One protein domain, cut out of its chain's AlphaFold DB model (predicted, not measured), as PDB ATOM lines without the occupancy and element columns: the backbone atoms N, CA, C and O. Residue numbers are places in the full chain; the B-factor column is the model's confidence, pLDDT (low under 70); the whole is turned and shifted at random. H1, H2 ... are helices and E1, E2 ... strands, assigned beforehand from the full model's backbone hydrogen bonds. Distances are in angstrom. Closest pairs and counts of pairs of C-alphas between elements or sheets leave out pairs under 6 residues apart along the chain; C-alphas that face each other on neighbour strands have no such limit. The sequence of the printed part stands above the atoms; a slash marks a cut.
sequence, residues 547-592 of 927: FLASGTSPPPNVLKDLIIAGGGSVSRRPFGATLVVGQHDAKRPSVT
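AT A GLANCE: This is residues 547 to 592 of the 927 residues of an uncharacterized protein of Rodentolepis nana (UniProt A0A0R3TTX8). This is a domain of little regular structure: one short helix, H1, sits to one side of a small parallel patch in which the strand E1 lies between residues 547 to 548 and residues 590 to 591, and loops join the rest. Residues 562 to 567, of which 562 to 565 belong to H1, stick out. The printed part has 46 residues, with H1 then E1 along the chain; the class is mixed, helices and strands, with only 13 residues in named elements. It is compact, with a radius of gyration of the C-alphas of 9.9 A and spans of 28 by 20 by 15 A.

HOW THE PARTS SIT: H1, residues 556 to 565, has every O i to N i+4 pair within hydrogen-bond range. It is apart from E1, residues 579 to 581. E1 pairs with no named strand, but its residues 580 to 581 pair, parallel, with residues 547 to 548 and with residues 590 to 591.

IN THESE COORDINATES: H1 is 14.1 A long, from C-alpha 556 at (270.210, 159.273, 212.099) to C-alpha 565. E1 ends at C-alpha 581, at (268.053, 153.425, 205.489).

THE WHOLE: The C-alphas farthest apart, those of Ala 565 and Ala 586, are 28.4 A apart. The printed part has no cut, and H1 to E1 is a long link of 13 residues. The mean pLDDT of the printed part is 74.2; residues 551 to 555, 576, 582 and 584 to 592 are under 70.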
ATOM      1  N   PHE A 547     264.355 151.136 209.826       85.06
ATOM      2  CA  PHE A 547     265.658 151.096 210.506       85.06
ATOM      3  C   PHE A 547     266.612 152.138 209.915       85.06
ATOM      4  O   PHE A 547     266.732 152.256 208.696       85.06
ATOM      5  N   LEU A 548     267.326 152.863 210.779       82.38
ATOM      6  CA  LEU A 548     268.339 153.845 210.392       82.38
ATOM      7  C   LEU A 548     269.730 153.338 210.785       82.38
ATOM      8  O   LEU A 548     269.983 153.072 211.959       82.38
ATOM      9  N   ALA A 549     270.630 153.229 209.810       79.25
ATOM     10  CA  ALA A 549     272.015 152.837 210.043       79.25
ATOM     11  C   ALA A 549     272.807 153.910 210.814       79.25
ATOM     12  O   ALA A 549     272.469 155.095 210.804       79.25
ATOM     13  N   SER A 550     273.910 153.514 211.447       76.12
ATOM     14  CA  SER A 550     274.866 154.457 212.039       76.12
ATOM     15  C   SER A 550     275.613 155.246 210.955       76.12
ATOM     16  O   SER A 550     275.962 154.696 209.915       76.12
ATOM     17  N   GLY A 551     275.916 156.523 211.213       61.69
ATOM     18  CA  GLY A 551     276.786 157.331 210.342       61.69
ATOM     19  C   GLY A 551     276.131 157.916 209.081       61.69
ATOM     20  O   GLY A 551     276.839 158.311 208.158       61.69
ATOM     21  N   THR A 552     274.800 157.996 209.011       66.44
ATOM     22  CA  THR A 552     274.122 158.630 207.869       66.44
ATOM     23  C   THR A 552     274.377 160.140 207.781       66.44
ATOM     24  O   THR A 552     274.596 160.816 208.783       66.44
ATOM     25  N   SER A 553     274.270 160.689 206.566       52.06
ATOM     26  CA  SER A 553     274.209 162.134 206.310       52.06
ATOM     27  C   SER A 553     272.973 162.442 205.446       52.06
ATOM     28  O   SER A 553     272.971 162.062 204.266       52.06
ATOM     29  N   PRO A 554     271.911 163.080 205.991       59.91
ATOM     30  CA  PRO A 554     271.803 163.675 207.338       59.91
ATOM     31  C   PRO A 554     271.891 162.670 208.510       59.91
ATOM     32  O   PRO A 554     271.634 161.483 208.291       59.91
ATOM     33  N   PRO A 555     272.229 163.114 209.741       67.25
ATOM     34  CA  PRO A 555     272.409 162.231 210.901       67.25
ATOM     35  C   PRO A 555     271.171 161.384 211.248       67.25
ATOM     36  O   PRO A 555     270.048 161.866 211.068       67.25
ATOM     37  N   PRO A 556     271.333 160.176 211.828       75.06
ATOM     38  CA  PRO A 556     270.210 159.273 212.099       75.06
ATOM     39  C   PRO A 556     269.131 159.891 212.995       75.06
ATOM     40  O   PRO A 556     267.948 159.711 212.737       75.06
ATOM     41  N   ASN A 557     269.519 160.685 213.998       79.06
ATOM     42  CA  ASN A 557     268.573 161.385 214.876       79.06
ATOM     43  C   ASN A 557     267.698 162.379 214.089       79.06
ATOM     44  O   ASN A 557     266.480 162.378 214.219       79.06
ATOM     45  N   VAL A 558     268.308 163.159 213.192       72.81
ATOM     46  CA  VAL A 558     267.619 164.168 212.370       72.81
ATOM     47  C   VAL A 558     266.633 163.520 211.386       72.81
ATOM     48  O   VAL A 558     265.561 164.073 211.135       72.81
ATOM     49  N   LEU A 559     266.971 162.337 210.857       74.44
ATOM     50  CA  LEU A 559     266.078 161.536 210.011       74.44
ATOM     51  C   LEU A 559     264.982 160.824 210.819       74.44
ATOM     52  O   LEU A 559     263.849 160.745 210.354       74.44
ATOM     53  N   LYS A 560     265.284 160.357 212.036       82.94
ATOM     54  CA  LYS A 560     264.306 159.767 212.961       82.94
ATOM     55  C   LYS A 560     263.195 160.761 213.294       82.94
ATOM     56  O   LYS A 560     262.027 160.404 213.192       82.94
ATOM     57  N   ASP A 561     263.552 162.001 213.631       81.00
ATOM     58  CA  ASP A 561     262.574 163.064 213.891       81.00
ATOM     59  C   ASP A 561     261.663 163.304 212.679       81.00
ATOM     60  O   ASP A 561     260.460 163.474 212.835       81.00
ATOM     61  N   LEU A 562     262.243 163.331 211.471       81.69
ATOM     62  CA  LEU A 562     261.519 163.563 210.219       81.69
ATOM     63  C   LEU A 562     260.542 162.419 209.907       81.69
ATOM     64  O   LEU A 562     259.421 162.673 209.475       81.69
ATOM     65  N   ILE A 563     260.951 161.171 210.150       82.81
ATOM     66  CA  ILE A 563     260.097 159.991 209.969       82.81
ATOM     67  C   ILE A 563     258.925 160.018 210.954       82.81
ATOM     68  O   ILE A 563     257.784 159.834 210.540       82.81
ATOM     69  N   ILE A 564     259.188 160.319 212.230       84.62
ATOM     70  CA  ILE A 564     258.153 160.412 213.271       84.62
ATOM     71  C   ILE A 564     257.199 161.587 212.996       84.62
ATOM     72  O   ILE A 564     255.987 161.428 213.107       84.62
ATOM     73  N   ALA A 565     257.714 162.746 212.569       79.81
ATOM     74  CA  ALA A 565     256.896 163.899 212.180       79.81
ATOM     75  C   ALA A 565     256.038 163.636 210.926       79.81
ATOM     76  O   ALA A 565     254.962 164.215 210.795       79.81
ATOM     77  N   GLY A 566     256.488 162.743 210.038       76.88
ATOM     78  CA  GLY A 566     255.718 162.208 208.911       76.88
ATOM     79  C   GLY A 566     254.857 160.979 209.245       76.88
ATOM     80  O   GLY A 566     254.379 160.319 208.323       76.88
ATOM     81  N   GLY A 567     254.673 160.643 210.527       80.75
ATOM     82  CA  GLY A 567     253.763 159.585 210.985       80.75
ATOM     83  C   GLY A 567     254.304 158.152 210.901       80.75
ATOM     84  O   GLY A 567     253.541 157.211 211.097       80.75
ATOM     85  N   GLY A 568     255.593 157.967 210.606       83.25
ATOM     86  CA  GLY A 568     256.243 156.655 210.528       83.25
ATOM     87  C   GLY A 568     256.903 156.222 211.838       83.25
ATOM     88  O   GLY A 568     257.302 157.041 212.669       83.25
ATOM     89  N   SER A 569     257.079 154.912 212.010       86.00
ATOM     90  CA  SER A 569     257.780 154.328 213.160       86.00
ATOM     91  C   SER A 569     259.243 153.999 212.830       86.00
ATOM     92  O   SER A 569     259.581 153.673 211.694       86.00
ATOM     93  N   VAL A 570     260.136 154.079 213.826       86.50
ATOM     94  CA  VAL A 570     261.579 153.812 213.656       86.50
ATOM     95  C   VAL A 570     262.012 152.616 214.500       86.50
ATOM     96  O   VAL A 570     261.879 152.620 215.725       86.50
ATOM     97  N   SER A 571     262.555 151.594 213.840       85.12
ATOM     98  CA  SER A 571     262.988 150.348 214.471       85.12
ATOM     99  C   SER A 571     264.413 150.440 215.017       85.12
ATOM    100  O   SER A 571     265.296 151.047 214.412       85.12
ATOM    101  N   ARG A 572     264.665 149.786 216.159       80.12
ATOM    102  CA  ARG A 572     265.998 149.712 216.794       80.12
ATOM    103  C   ARG A 572     266.882 148.583 216.246       80.12
ATOM    104  O   ARG A 572     268.038 148.483 216.645       80.12
ATOM    105  N   ARG A 573     266.349 147.690 215.403       79.12
ATOM    106  CA  ARG A 573     267.070 146.530 214.847       79.12
ATOM    107  C   ARG A 573     266.716 146.365 213.364       79.12
ATOM    108  O   ARG A 573     265.525 146.341 213.068       79.12
ATOM    109  N   PRO A 574     267.681 146.130 212.454       73.50
ATOM    110  CA  PRO A 574     267.379 145.931 211.032       73.50
ATOM    111  C   PRO A 574     266.493 144.699 210.793       73.50
ATOM    112  O   PRO A 574     265.676 144.684 209.881       73.50
ATOM    113  N   PHE A 575     266.587 143.682 211.660       73.88
ATOM    114  CA  PHE A 575     265.758 142.478 211.569       73.88
ATOM    115  C   PHE A 575     264.255 142.730 211.825       73.88
ATOM    116  O   PHE A 575     263.416 141.968 211.348       73.88
ATOM    117  N   GLY A 576     263.910 143.796 212.552       69.25
ATOM    118  CA  GLY A 576     262.531 144.184 212.870       69.25
ATOM    119  C   GLY A 576     262.091 145.433 212.112       69.25
ATOM    120  O   GLY A 576     261.503 146.320 212.725       69.25
ATOM    121  N   ALA A 577     262.474 145.557 210.840       79.00
ATOM    122  CA  ALA A 577     262.187 146.717 210.005       79.00
ATOM    123  C   ALA A 577     261.741 146.308 208.596       79.00
ATOM    124  O   ALA A 577     262.374 145.433 207.996       79.00
ATOM    125  N   THR A 578     260.697 146.941 208.052       77.75
ATOM    126  CA  THR A 578     260.307 146.741 206.642       77.75
ATOM    127  C   THR A 578     261.274 147.438 205.687       77.75
ATOM    128  O   THR A 578     261.599 146.882 204.644       77.75
ATOM    129  N   LEU A 579     261.785 148.616 206.069       77.75
ATOM    130  CA  LEU A 579     262.671 149.459 205.262       77.75
ATOM    131  C   LEU A 579     263.987 149.748 205.999       77.75
ATOM    132  O   LEU A 579     263.985 150.116 207.174       77.75
ATOM    133  N   VAL A 580     265.116 149.635 205.295       77.94
ATOM    134  CA  VAL A 580     266.461 149.923 205.823       77.94
ATOM    135  C   VAL A 580     267.021 151.194 205.178       77.94
ATOM    136  O   VAL A 580     267.079 151.303 203.957       77.94
ATOM    137  N   VAL A 581     267.484 152.158 205.977       73.62
ATOM    138  CA  VAL A 581     268.053 153.425 205.489       73.62
ATOM    139  C   VAL A 581     269.535 153.517 205.841       73.62
ATOM    140  O   VAL A 581     269.914 153.450 207.008       73.62
ATOM    141  N   GLY A 582     270.383 153.740 204.836       64.88
ATOM    142  CA  GLY A 582     271.817 154.005 205.017       64.88
ATOM    143  C   GLY A 582     272.732 152.783 205.094       64.88
ATOM    144  O   GLY A 582     273.945 152.955 205.125       64.88
ATOM    145  N   GLN A 583     272.180 151.571 205.055       74.50
ATOM    146  CA  GLN A 583     272.926 150.317 204.961       74.50
ATOM    147  C   GLN A 583     272.293 149.447 203.873       74.50
ATOM    148  O   GLN A 583     271.072 149.397 203.763       74.50
ATOM    149  N   HIS A 584     273.109 148.781 203.056       69.94
ATOM    150  CA  HIS A 584     272.610 147.852 202.043       69.94
ATOM    151  C   HIS A 584     272.301 146.493 202.686       69.94
ATOM    152  O   HIS A 584     273.181 145.890 203.302       69.94
ATOM    153  N   ASP A 585     271.077 146.003 202.510       65.31
ATOM    154  CA  ASP A 585     270.654 144.646 202.867       65.31
ATOM    155  C   ASP A 585     270.192 143.942 201.582       65.31
ATOM    156  O   ASP A 585     269.464 144.522 200.782       65.31
ATOM    157  N   ALA A 586     270.638 142.703 201.369       63.94
ATOM    158  CA  ALA A 586     270.259 141.894 200.210       63.94
ATOM    159  C   ALA A 586     268.902 141.181 200.387       63.94
ATOM    160  O   ALA A 586     268.411 140.568 199.444       63.94
ATOM    161  N   LYS A 587     268.308 141.225 201.589       67.88
ATOM    162  CA  LYS A 587     267.038 140.559 201.932       67.88
ATOM    163  C   LYS A 587     265.895 141.528 202.256       67.88
ATOM    164  O   LYS A 587     264.809 141.074 202.610       67.88
ATOM    165  N   ARG A 588     266.131 142.845 202.195       65.00
ATOM    166  CA  ARG A 588     265.163 143.902 202.551       65.00
ATOM    167  C   ARG A 588     265.326 145.105 201.623       65.00
ATOM    168  O   ARG A 588     266.455 145.379 201.211       65.00
ATOM    169  N   PRO A 589     264.257 145.864 201.318       61.66
ATOM    170  CA  PRO A 589     264.403 147.108 200.576       61.66
ATOM    171  C   PRO A 589     265.300 148.064 201.373       61.66
ATOM    172  O   PRO A 589     265.046 148.367 202.542       61.66
ATOM    173  N   SER A 590     266.383 148.506 200.734       68.62
ATOM    174  CA  SER A 590     267.375 149.391 201.338       68.62
ATOM    175  C   SER A 590     267.570 150.663 200.508       68.62
ATOM    176  O   SER A 590     267.708 150.626 199.285       68.62
ATOM    177  N   VAL A 591     267.544 151.815 201.181       64.44
ATOM    178  CA  VAL A 591     267.546 153.149 200.562       64.44
ATOM    179  C   VAL A 591     268.657 154.032 201.129       64.44
ATOM    180  O   VAL A 591     269.069 153.906 202.284       64.44
ATOM    181  N   THR A 592     269.185 154.949 200.314       63.69
ATOM    182  CA  THR A 592     270.224 155.887 200.782       63.69
ATOM    183  C   THR A 592     269.614 156.928 201.730       63.69
ATOM    184  O   THR A 592     268.450 157.272 201.552       63.69
TER     185      THR A 592